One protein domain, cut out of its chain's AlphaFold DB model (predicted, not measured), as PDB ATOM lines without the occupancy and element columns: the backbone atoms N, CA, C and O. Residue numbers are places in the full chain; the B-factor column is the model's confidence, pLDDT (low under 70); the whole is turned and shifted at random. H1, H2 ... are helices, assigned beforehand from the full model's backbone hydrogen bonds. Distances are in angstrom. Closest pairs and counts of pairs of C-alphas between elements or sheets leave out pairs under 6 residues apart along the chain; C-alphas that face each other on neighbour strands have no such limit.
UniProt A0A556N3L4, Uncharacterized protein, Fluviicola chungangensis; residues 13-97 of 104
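AT A GLANCE: This is residues 13 to 97 of the 104 residues of an uncharacterized protein of Fluviicola chungangensis (UniProt A0A556N3L4). There is little regular structure: H1, H2 and H3 sit among long loops in a head, and a thin tail, sticking out at residues 76 to 84, leads to small H4 at the far end. The printed part has 85 residues, 31 of them in four named helices, H1 to H4 in order, with no named strand: all helix. It is extended, with radius of gyration of the C-alphas 22.3 A and spans of 72 by 28 by 19 A.

HOW THE PARTS SIT: H1, residues 27 to 35, touches residues 63 to 67 of H3, residues 60 to 72, at a steep tilt of 52 degrees, opposite ways; their closest C-alphas, of Leu 27 and Ile 67, are 6.8 A apart. H2, residues 38 to 41, and H1 meet only through their tight link. H4, residues 93 to 97, is apart from H1, H2 and H3. Every O i to N i+4 pair is within hydrogen-bond range in H1 and H3; H2 is too short for one; H4 has 0 of 1, but 2 of 2 O i to N i+3 pairs.

IN THESE COORDINATES: H1 begins at C-alpha 27 (3.242, -17.355, 74.294); H3 is 18.4 A long; H4 ends at C-alpha 97 (-4.887, -49.538, 40.113).

THE WHOLE: The C-alphas farthest apart, of Ser 45 and Asp 94, are 72.6 A apart. The printed part has no cut. The links H2 to H3 and H3 to H4 are long. Residue 53 has pLDDT under 70.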
ATOM      1  N   GLU A  13       0.103 -20.675  68.298       95.94
ATOM      2  CA  GLU A  13       1.435 -21.307  68.276       95.94
ATOM      3  C   GLU A  13       2.263 -20.987  67.017       95.94
ATOM      4  O   GLU A  13       3.489 -20.974  67.068       95.94
ATOM      5  N   LEU A  14       1.611 -20.709  65.882       95.31
ATOM      6  CA  LEU A  14       2.260 -20.500  64.584       95.31
ATOM      7  C   LEU A  14       2.278 -19.032  64.132       95.31
ATOM      8  O   LEU A  14       2.577 -18.752  62.973       95.31
ATOM      9  N   THR A  15       1.913 -18.090  65.006       95.88
ATOM     10  CA  THR A  15       1.671 -16.680  64.626       95.88
ATOM     11  C   THR A  15       2.503 -15.671  65.407       95.88
ATOM     12  O   THR A  15       2.172 -14.488  65.430       95.88
ATOM     13  N   ALA A  16       3.597 -16.116  66.027       96.62
ATOM     14  CA  ALA A  16       4.593 -15.200  66.565       96.62
ATOM     15  C   ALA A  16       5.111 -14.239  65.462       96.62
ATOM     16  O   ALA A  16       5.245 -14.654  64.305       96.62
ATOM     17  N   PRO A  17       5.450 -12.978  65.792       97.94
ATOM     18  CA  PRO A  17       5.405 -12.376  67.126       97.94
ATOM     19  C   PRO A  17       3.998 -11.908  67.548       97.94
ATOM     20  O   PRO A  17       3.135 -11.629  66.720       97.94
ATOM     21  N   TYR A  18       3.775 -11.789  68.858       97.94
ATOM     22  CA  TYR A  18       2.465 -11.549  69.472       97.94
ATOM     23  C   TYR A  18       2.210 -10.082  69.854       97.94
ATOM     24  O   TYR A  18       3.125  -9.262  69.961       97.94
ATOM     25  N   MET A  19       0.940  -9.783  70.157       95.06
ATOM     26  CA  MET A  19       0.366  -8.441  70.368       95.06
ATOM     27  C   MET A  19       0.281  -7.604  69.084       95.06
ATOM     28  O   MET A  19       0.808  -7.959  68.038       95.06
ATOM     29  N   HIS A  20      -0.408  -6.462  69.154       94.00
ATOM     30  CA  HIS A  20      -0.676  -5.601  67.992       94.00
ATOM     31  C   HIS A  20       0.579  -4.967  67.365       94.00
ATOM     32  O   HIS A  20       0.509  -4.464  66.249       94.00
ATOM     33  N   HIS A  21       1.701  -4.962  68.084       93.94
ATOM     34  CA  HIS A  21       2.978  -4.415  67.627       93.94
ATOM     35  C   HIS A  21       4.116  -5.456  67.627       93.94
ATOM     36  O   HIS A  21       5.266  -5.080  67.431       93.94
ATOM     37  N   GLY A  22       3.822  -6.741  67.872       96.62
ATOM     38  CA  GLY A  22       4.814  -7.818  67.759       96.62
ATOM     39  C   GLY A  22       5.949  -7.796  68.794       96.62
ATOM     40  O   GLY A  22       7.070  -8.151  68.449       96.62
ATOM     41  N   ILE A  23       5.712  -7.354  70.035       96.06
ATOM     42  CA  ILE A  23       6.787  -7.212  71.044       96.06
ATOM     43  C   ILE A  23       7.216  -8.545  71.654       96.06
ATOM     44  O   ILE A  23       8.343  -8.657  72.124       96.06
ATOM     45  N   TYR A  24       6.323  -9.535  71.669       97.88
ATOM     46  CA  TYR A  24       6.576 -10.821  72.309       97.88
ATOM     47  C   TYR A  24       6.873 -11.889  71.268       97.88
ATOM     48  O   TYR A  24       6.167 -12.021  70.270       97.88
ATOM     49  N   SER A  25       7.914 -12.665  71.526       97.69
ATOM     50  CA  SER A  25       8.387 -13.747  70.667       97.69
ATOM     51  C   SER A  25       7.739 -15.093  70.997       97.69
ATOM     52  O   SER A  25       7.646 -15.950  70.121       97.69
ATOM     53  N   ASP A  26       7.238 -15.260  72.226       97.12
ATOM     54  CA  ASP A  26       6.661 -16.512  72.720       97.12
ATOM     55  C   ASP A  26       5.346 -16.304  73.503       97.12
ATOM     56  O   ASP A  26       5.113 -15.256  74.115       97.12
ATOM     57  N   LEU A  27       4.494 -17.337  73.530       97.75
ATOM     58  CA  LEU A  27       3.242 -17.355  74.294       97.75
ATOM     59  C   LEU A  27       3.481 -17.212  75.801       97.75
ATOM     60  O   LEU A  27       2.633 -16.656  76.502       97.75
ATOM     61  N   LYS A  28       4.636 -17.652  76.317       96.94
ATOM     62  CA  LYS A  28       4.988 -17.464  77.727       96.94
ATOM     63  C   LYS A  28       5.148 -15.991  78.090       96.94
ATOM     64  O   LYS A  28       4.707 -15.585  79.161       96.94
ATOM     65  N   GLU A  29       5.725 -15.174  77.211       96.88
ATOM     66  CA  GLU A  29       5.882 -13.732  77.447       96.88
ATOM     67  C   GLU A  29       4.519 -13.022  77.452       96.88
ATOM     68  O   GLU A  29       4.256 -12.174  78.308       96.88
ATOM     69  N   VAL A  30       3.613 -13.439  76.559       95.75
ATOM     70  CA  VAL A  30       2.211 -12.992  76.551       95.75
ATOM     71  C   VAL A  30       1.530 -13.333  77.876       95.75
ATOM     72  O   VAL A  30       0.885 -12.478  78.482       95.75
ATOM     73  N   LEU A  31       1.685 -14.565  78.363       95.12
ATOM     74  CA  LEU A  31       1.057 -14.991  79.610       95.12
ATOM     75  C   LEU A  31       1.638 -14.261  80.827       95.12
ATOM     76  O   LEU A  31       0.884 -13.835  81.700       95.12
ATOM     77  N   GLN A  32       2.952 -14.021  80.850       93.00
ATOM     78  CA  GLN A  32       3.605 -13.206  81.878       93.00
ATOM     79  C   GLN A  32       3.099 -11.760  81.890       93.00
ATOM     80  O   GLN A  32       2.984 -11.166  82.965       93.00
ATOM     81  N   PHE A  33       2.783 -11.188  80.723       92.88
ATOM     82  CA  PHE A  33       2.168  -9.865  80.641       92.88
ATOM     83  C   PHE A  33       0.814  -9.832  81.361       92.88
ATOM     84  O   PHE A  33       0.581  -8.962  82.203       92.88
ATOM     85  N   TYR A  34      -0.049 -10.816  81.096       92.38
ATOM     86  CA  TYR A  34      -1.353 -10.923  81.753       92.38
ATOM     87  C   TYR A  34      -1.240 -11.258  83.244       92.38
ATOM     88  O   TYR A  34      -1.910 -10.631  84.058       92.38
ATOM     89  N   GLN A  35      -0.344 -12.172  83.629       90.62
ATOM     90  CA  GLN A  35      -0.119 -12.543  85.029       90.62
ATOM     91  C   GLN A  35       0.295 -11.352  85.899       90.62
ATOM     92  O   GLN A  35      -0.031 -11.318  87.085       90.62
ATOM     93  N   LYS A  36       0.998 -10.375  85.322       89.88
ATOM     94  CA  LYS A  36       1.425  -9.158  86.020       89.88
ATOM     95  C   LYS A  36       0.348  -8.071  86.085       89.88
ATOM     96  O   LYS A  36       0.601  -7.081  86.752       89.88
ATOM     97  N   GLY A  37      -0.814  -8.239  85.446       88.81
ATOM     98  CA  GLY A  37      -1.895  -7.237  85.428       88.81
ATOM     99  C   GLY A  37      -1.866  -6.296  84.215       88.81
ATOM    100  O   GLY A  37      -2.444  -5.207  84.235       88.81
ATOM    101  N   GLY A  38      -1.174  -6.682  83.138       88.56
ATOM    102  CA  GLY A  38      -1.103  -5.896  81.908       88.56
ATOM    103  C   GLY A  38      -0.450  -4.528  82.109       88.56
ATOM    104  O   GLY A  38       0.493  -4.390  82.879       88.56
ATOM    105  N   GLY A  39      -0.921  -3.497  81.410       87.69
ATOM    106  CA  GLY A  39      -0.248  -2.201  81.387       87.69
ATOM    107  C   GLY A  39      -0.098  -1.549  82.765       87.69
ATOM    108  O   GLY A  39       1.001  -1.104  83.093       87.69
ATOM    109  N   GLU A  40      -1.138  -1.577  83.602       85.44
ATOM    110  CA  GLU A  40      -1.043  -1.104  84.995       85.44
ATOM    111  C   GLU A  40      -0.045  -1.924  85.823       85.44
ATOM    112  O   GLU A  40       0.764  -1.359  86.561       85.44
ATOM    113  N   GLY A  41      -0.015  -3.244  85.618       86.81
ATOM    114  CA  GLY A  41       0.981  -4.157  86.183       86.81
ATOM    115  C   GLY A  41       2.437  -3.798  85.875       86.81
ATOM    116  O   GLY A  41       3.344  -4.039  86.674       86.81
ATOM    117  N   PHE A  42       2.663  -3.168  84.723       86.38
ATOM    118  CA  PHE A  42       3.957  -2.638  84.289       86.38
ATOM    119  C   PHE A  42       4.114  -1.132  84.552       86.38
ATOM    120  O   PHE A  42       5.081  -0.523  84.092       86.38
ATOM    121  N   LYS A  43       3.212  -0.530  85.339       87.31
ATOM    122  CA  LYS A  43       3.199   0.896  85.712       87.31
ATOM    123  C   LYS A  43       3.016   1.850  84.527       87.31
ATOM    124  O   LYS A  43       3.402   3.017  84.601       87.31
ATOM    125  N   TYR A  44       2.419   1.378  83.436       87.19
ATOM    126  CA  TYR A  44       2.014   2.237  82.332       87.19
ATOM    127  C   TYR A  44       0.708   2.957  82.671       87.19
ATOM    128  O   TYR A  44      -0.209   2.380  83.250       87.19
ATOM    129  N   SER A  45       0.600   4.224  82.265       86.38
ATOM    130  CA  SER A  45      -0.658   4.965  82.357       86.38
ATOM    131  C   SER A  45      -1.554   4.594  81.172       86.38
ATOM    132  O   SER A  45      -1.388   5.102  80.064       86.38
ATOM    133  N   VAL A  46      -2.484   3.665  81.401       84.81
ATOM    134  CA  VAL A  46      -3.457   3.183  80.406       84.81
ATOM    135  C   VAL A  46      -4.881   3.349  80.948       84.81
ATOM    136  O   VAL A  46      -5.496   2.384  81.387       84.81
ATOM    137  N   PRO A  47      -5.454   4.568  80.886       83.69
ATOM    138  CA  PRO A  47      -6.731   4.890  81.538       83.69
ATOM    139  C   PRO A  47      -7.949   4.135  80.979       83.69
ATOM    140  O   PRO A  47      -9.010   4.159  81.587       83.69
ATOM    141  N   ASN A  48      -7.812   3.488  79.817       85.75
ATOM    142  CA  ASN A  48      -8.873   2.708  79.173       85.75
ATOM    143  C   ASN A  48      -8.541   1.204  79.125       85.75
ATOM    144  O   ASN A  48      -9.025   0.498  78.239       85.75
ATOM    145  N   GLN A  49      -7.666   0.710  80.007       83.38
ATOM    146  CA  GLN A  49      -7.398  -0.722  80.105       83.38
ATOM    147  C   GLN A  49      -8.649  -1.459  80.601       83.38
ATOM    148  O   GLN A  49      -9.247  -1.091  81.605       83.38
ATOM    149  N   THR A  50      -9.034  -2.528  79.902       82.38
ATOM    150  CA  THR A  50     -10.173  -3.384  80.282       82.38
ATOM    151  C   THR A  50      -9.754  -4.642  81.040       82.38
ATOM    152  O   THR A  50     -10.607  -5.382  81.519       82.38
ATOM    153  N   LEU A  51      -8.451  -4.934  81.093       81.50
ATOM    154  CA  LEU A  51      -7.915  -6.067  81.840       81.50
ATOM    155  C   LEU A  51      -7.985  -5.768  83.348       81.50
ATOM    156  O   LEU A  51      -7.554  -4.678  83.736       81.50
ATOM    157  N   PRO A  52      -8.455  -6.714  84.186       73.94
ATOM    158  CA  PRO A  52      -8.352  -6.595  85.636       73.94
ATOM    159  C   PRO A  52      -6.908  -6.309  86.066       73.94
ATOM    160  O   PRO A  52      -5.966  -6.885  85.521       73.94
ATOM    161  N   PHE A  53      -6.741  -5.410  87.033       66.81
ATOM    162  CA  PHE A  53      -5.430  -5.023  87.565       66.81
ATOM    163  C   PHE A  53      -4.807  -6.107  88.457       66.81
ATOM    164  O   PHE A  53      -3.597  -6.098  88.687       66.81
ATOM    165  N   ASP A  54      -5.619  -7.044  88.950       70.81
ATOM    166  CA  ASP A  54      -5.166  -8.103  89.838       70.81
ATOM    167  C   ASP A  54      -4.251  -9.089  89.111       70.81
ATOM    168  O   ASP A  54      -4.556  -9.607  88.032       70.81
ATOM    169  N   SER A  55      -3.117  -9.385  89.748       74.50
ATOM    170  CA  SER A  55      -2.273 -10.490  89.318       74.50
ATOM    171  C   SER A  55      -3.075 -11.786  89.356       74.50
ATOM    172  O   SER A  55      -3.711 -12.100  90.360       74.50
ATOM    173  N   LEU A  56      -2.981 -12.577  88.287       82.62
ATOM    174  CA  LEU A  56      -3.661 -13.871  88.204       82.62
ATOM    175  C   LEU A  56      -3.063 -14.924  89.152       82.62
ATOM    176  O   LEU A  56      -3.658 -15.977  89.328       82.62
ATOM    177  N   GLN A  57      -1.877 -14.658  89.726       88.25
ATOM    178  CA  GLN A  57      -1.153 -15.546  90.651       88.25
ATOM    179  C   GLN A  57      -1.026 -17.004  90.169       88.25
ATOM    180  O   GLN A  57      -0.939 -17.924  90.976       88.25
ATOM    181  N   LEU A  58      -0.968 -17.204  88.848       92.06
ATOM    182  CA  LEU A  58      -0.878 -18.528  88.238       92.06
ATOM    183  C   LEU A  58       0.404 -19.243  88.671       92.06
ATOM    184  O   LEU A  58       1.512 -18.708  88.525       92.06
ATOM    185  N   SER A  59       0.258 -20.480  89.131       95.31
ATOM    186  CA  SER A  59       1.378 -21.395  89.320       95.31
ATOM    187  C   SER A  59       2.067 -21.702  87.985       95.31
ATOM    188  O   SER A  59       1.529 -21.458  86.903       95.31
ATOM    189  N   ASN A  60       3.278 -22.257  88.043       95.06
ATOM    190  CA  ASN A  60       3.989 -22.658  86.826       95.06
ATOM    191  C   ASN A  60       3.219 -23.739  86.045       95.06
ATOM    192  O   ASN A  60       3.180 -23.673  84.822       95.06
ATOM    193  N   SER A  61       2.562 -24.672  86.745       97.44
ATOM    194  CA  SER A  61       1.759 -25.726  86.110       97.44
ATOM    195  C   SER A  61       0.564 -25.139  85.365       97.44
ATOM    196  O   SER A  61       0.362 -25.452  84.202       97.44
ATOM    197  N   GLU A  62      -0.181 -24.221  85.988       97.44
ATOM    198  CA  GLU A  62      -1.330 -23.582  85.330       97.44
ATOM    199  C   GLU A  62      -0.901 -22.778  84.100       97.44
ATOM    200  O   GLU A  62      -1.606 -22.748  83.092       97.44
ATOM    201  N   GLN A  63       0.270 -22.139  84.155       96.38
ATOM    202  CA  GLN A  63       0.815 -21.439  82.997       96.38
ATOM    203  C   GLN A  63       1.142 -22.396  81.846       96.38
ATOM    204  O   GLN A  63       0.814 -22.111  80.693       96.38
ATOM    205  N   GLU A  64       1.771 -23.529  82.153       97.31
ATOM    206  CA  GLU A  64       2.074 -24.574  81.174       97.31
ATOM    207  C   GLU A  64       0.796 -25.177  80.586       97.31
ATOM    208  O   GLU A  64       0.698 -25.310  79.365       97.31
ATOM    209  N   ASP A  65      -0.216 -25.438  81.412       98.44
ATOM    210  CA  ASP A  65      -1.510 -25.973  80.986       98.44
ATOM    211  C   ASP A  65      -2.245 -25.015  80.039       98.44
ATOM    212  O   ASP A  65      -2.793 -25.440  79.019       98.44
ATOM    213  N   ILE A  66      -2.212 -23.704  80.310       97.88
ATOM    214  CA  ILE A  66      -2.775 -22.688  79.408       97.88
ATOM    215  C   ILE A  66      -2.032 -22.686  78.071       97.88
ATOM    216  O   ILE A  66      -2.663 -22.653  77.013       97.88
ATOM    217  N   ILE A  67      -0.697 -22.734  78.090       98.06
ATOM    218  CA  ILE A  67       0.104 -22.773  76.861       98.06
ATOM    219  C   ILE A  67      -0.201 -24.051  76.068       98.06
ATOM    220  O   ILE A  67      -0.394 -23.981  74.853       98.06
ATOM    221  N   LEU A  68      -0.307 -25.204  76.729       98.31
ATOM    222  CA  LEU A  68      -0.687 -26.472  76.100       98.31
ATOM    223  C   LEU A  68      -2.087 -26.404  75.489       98.31
ATOM    224  O   LEU A  68      -2.286 -26.839  74.351       98.31
ATOM    225  N   PHE A  69      -3.042 -25.802  76.196       98.44
ATOM    226  CA  PHE A  69      -4.373 -25.556  75.662       98.44
ATOM    227  C   PHE A  69      -4.317 -24.690  74.398       98.44
ATOM    228  O   PHE A  69      -4.890 -25.077  73.382       98.44
ATOM    229  N   LEU A  70      -3.578 -23.576  74.398       98.31
ATOM    230  CA  LEU A  70      -3.419 -22.720  73.213       98.31
ATOM    231  C   LEU A  70      -2.781 -23.475  72.037       98.31
ATOM    232  O   LEU A  70      -3.256 -23.364  70.906       98.31
ATOM    233  N   LYS A  71      -1.759 -24.299  72.299       97.19
ATOM    234  CA  LYS A  71      -1.126 -25.159  71.285       97.19
ATOM    235  C   LYS A  71      -2.107 -26.159  70.682       97.19
ATOM    236  O   LYS A  71      -2.066 -26.390  69.474       97.19
ATOM    237  N   SER A  72      -3.032 -26.693  71.483       97.44
ATOM    238  CA  SER A  72      -4.071 -27.618  71.010       97.44
ATOM    239  C   SER A  72      -5.052 -26.989  70.008       97.44
ATOM    240  O   SER A  72      -5.712 -27.706  69.260       97.44
ATOM    241  N   LEU A  73      -5.122 -25.653  69.939       97.69
ATOM    242  CA  LEU A  73      -5.965 -24.910  68.993       97.69
ATOM    243  C   LEU A  73      -5.294 -24.683  67.627       97.69
ATOM    244  O   LEU A  73      -5.767 -23.855  66.839       97.69
ATOM    245  N   THR A  74      -4.191 -25.381  67.356       96.75
ATOM    246  CA  THR A  74      -3.454 -25.310  66.092       96.75
ATOM    247  C   THR A  74      -4.053 -26.268  65.071       96.75
ATOM    248  O   THR A  74      -4.116 -27.476  65.294       96.75
ATOM    249  N   ASP A  75      -4.471 -25.733  63.927       94.25
ATOM    250  CA  ASP A  75      -4.864 -26.527  62.772       94.25
ATOM    251  C   ASP A  75      -3.627 -27.179  62.141       94.25
ATOM    252  O   ASP A  75      -2.710 -26.509  61.658       94.25
ATOM    253  N   THR A  76      -3.603 -28.508  62.148       90.25
ATOM    254  CA  THR A  76      -2.500 -29.315  61.626       90.25
ATOM    255  C   THR A  76      -2.723 -29.778  60.188       90.25
ATOM    256  O   THR A  76      -1.807 -30.341  59.586       90.25
ATOM    257  N   ALA A  77      -3.894 -29.515  59.591       85.38
ATOM    258  CA  ALA A  77      -4.240 -30.004  58.255       85.38
ATOM    259  C   ALA A  77      -3.283 -29.500  57.161       85.38
ATOM    260  O   ALA A  77      -3.057 -30.197  56.173       85.38
ATOM    261  N   GLY A  78      -2.708 -28.306  57.343       78.50
ATOM    262  CA  GLY A  78      -1.704 -27.724  56.446       78.50
ATOM    263  C   GLY A  78      -0.251 -28.084  56.778       78.50
ATOM    264  O   GLY A  78       0.636 -27.767  55.992       78.50
ATOM    265  N   LEU A  79       0.007 -28.731  57.921       79.75
ATOM    266  CA  LEU A  79       1.361 -29.092  58.364       79.75
ATOM    267  C   LEU A  79       1.825 -30.440  57.803       79.75
ATOM    268  O   LEU A  79       3.020 -30.729  57.783       79.75
ATOM    269  N   VAL A  80       0.888 -31.264  57.335       81.50
ATOM    270  CA  VAL A  80       1.177 -32.550  56.701       81.50
ATOM    271  C   VAL A  80       1.054 -32.430  55.186       81.50
ATOM    272  O   VAL A  80       0.083 -31.884  54.662       81.50
ATOM    273  N   GLN A  81       2.033 -32.965  54.451       77.38
ATOM    274  CA  GLN A  81       1.887 -33.082  53.003       77.38
ATOM    275  C   GLN A  81       0.766 -34.067  52.692       77.38
ATOM    276  O   GLN A  81       0.808 -35.233  53.090       77.38
ATOM    277  N   ARG A  82      -0.229 -33.607  51.929       78.56
ATOM    278  CA  ARG A  82      -1.208 -34.514  51.339       78.56
ATOM    279  C   ARG A  82      -0.460 -35.465  50.397       78.56
ATOM    280  O   ARG A  82       0.252 -34.984  49.513       78.56
ATOM    281  N   PRO A  83      -0.612 -36.789  50.544       79.31
ATOM    282  CA  PRO A  83       0.065 -37.723  49.661       79.31
ATOM    283  C   PRO A  83      -0.414 -37.523  48.218       79.31
ATOM    284  O   PRO A  83      -1.612 -37.444  47.952       79.31
ATOM    285  N   PHE A  84       0.534 -37.455  47.279       80.50
ATOM    286  CA  PHE A  84       0.246 -37.326  45.843       80.50
ATOM    287  C   PHE A  84      -0.251 -38.634  45.206       80.50
ATOM    288  O   PHE A  84      -0.744 -38.622  44.080       80.50
ATOM    289  N   LYS A  85      -0.096 -39.770  45.896       80.62
ATOM    290  CA  LYS A  85      -0.498 -41.106  45.442       80.62
ATOM    291  C   LYS A  85      -1.114 -41.890  46.598       80.62
ATOM    292  O   LYS A  85      -0.778 -41.648  47.756       80.62
ATOM    293  N   LEU A  86      -1.999 -42.832  46.281       83.31
ATOM    294  CA  LEU A  86      -2.544 -43.760  47.271       83.31
ATOM    295  C   LEU A  86      -1.445 -44.715  47.782       83.31
ATOM    296  O   LEU A  86      -0.518 -45.013  47.025       83.31
ATOM    297  N   PRO A  87      -1.544 -45.212  49.030       86.44
ATOM    298  CA  PRO A  87      -0.659 -46.264  49.525       86.44
ATOM    299  C   PRO A  87      -0.703 -47.506  48.630       86.44
ATOM    300  O   PRO A  87      -1.777 -47.888  48.156       86.44
ATOM    301  N   SER A  88       0.452 -48.142  48.423       88.31
ATOM    302  CA  SER A  88       0.548 -49.406  47.693       88.31
ATOM    303  C   SER A  88       0.265 -50.604  48.600       88.31
ATOM    304  O   SER A  88       0.694 -50.638  49.751       88.31
ATOM    305  N   PHE A  89      -0.407 -51.610  48.055       89.12
ATOM    306  CA  PHE A  89      -0.728 -52.877  48.697       89.12
ATOM    307  C   PHE A  89       0.151 -53.967  48.082       89.12
ATOM    308  O   PHE A  89      -0.007 -54.306  46.910       89.12
ATOM    309  N   GLU A  90       1.087 -54.507  48.867       90.38
ATOM    310  CA  GLU A  90       1.970 -55.599  48.423       90.38
ATOM    311  C   GLU A  90       1.205 -56.921  48.284       90.38
ATOM    312  O   GLU A  90       1.384 -57.654  47.317       90.38
ATOM    313  N   LEU A  91       0.295 -57.190  49.225       91.56
ATOM    314  CA  LEU A  91      -0.509 -58.416  49.277       91.56
ATOM    315  C   LEU A  91      -1.748 -58.380  48.367       91.56
ATOM    316  O   LEU A  91      -2.452 -59.379  48.241       91.56
ATOM    317  N   SER A  92      -2.047 -57.231  47.755       87.94
ATOM    318  CA  SER A  92      -3.206 -57.062  46.865       87.94
ATOM    319  C   SER A  92      -2.878 -56.072  45.739       87.94
ATOM    320  O   SER A  92      -3.323 -54.920  45.771       87.94
ATOM    321  N   PRO A  93      -2.047 -56.476  44.757       87.88
ATOM    322  CA  PRO A  93      -1.557 -55.582  43.708       87.88
ATOM    323  C   PRO A  93      -2.657 -54.977  42.829       87.88
ATOM    324  O   PRO A  93      -2.495 -53.880  42.296       87.88
ATOM    325  N   ASP A  94      -3.788 -55.667  42.702       86.62
ATOM    326  CA  ASP A  94      -4.998 -55.222  42.012       86.62
ATOM    327  C   ASP A  94      -5.532 -53.896  42.581       86.62
ATOM    328  O   ASP A  94      -5.929 -53.000  41.828       86.62
ATOM    329  N   LEU A  95      -5.414 -53.695  43.897       83.31
ATOM    330  CA  LEU A  95      -5.841 -52.476  44.582       83.31
ATOM    331  C   LEU A  95      -4.944 -51.261  44.293       83.31
ATOM    332  O   LEU A  95      -5.340 -50.133  44.602       83.31
ATOM    333  N   ASN A  96      -3.771 -51.443  43.680       87.38
ATOM    334  CA  ASN A  96      -2.874 -50.338  43.311       87.38
ATOM    335  C   ASN A  96      -3.351 -49.573  42.068       87.38
ATOM    336  O   ASN A  96      -2.871 -48.474  41.801       87.38
ATOM    337  N   SER A  97      -4.310 -50.133  41.326       85.88
ATOM    338  CA  SER A  97      -4.887 -49.538  40.113       85.88
ATOM    339  C   SER A  97      -6.127 -48.664  40.369       85.88
ATOM    340  O   SER A  97      -6.684 -48.087  39.435       85.88
TER     341      SER A  97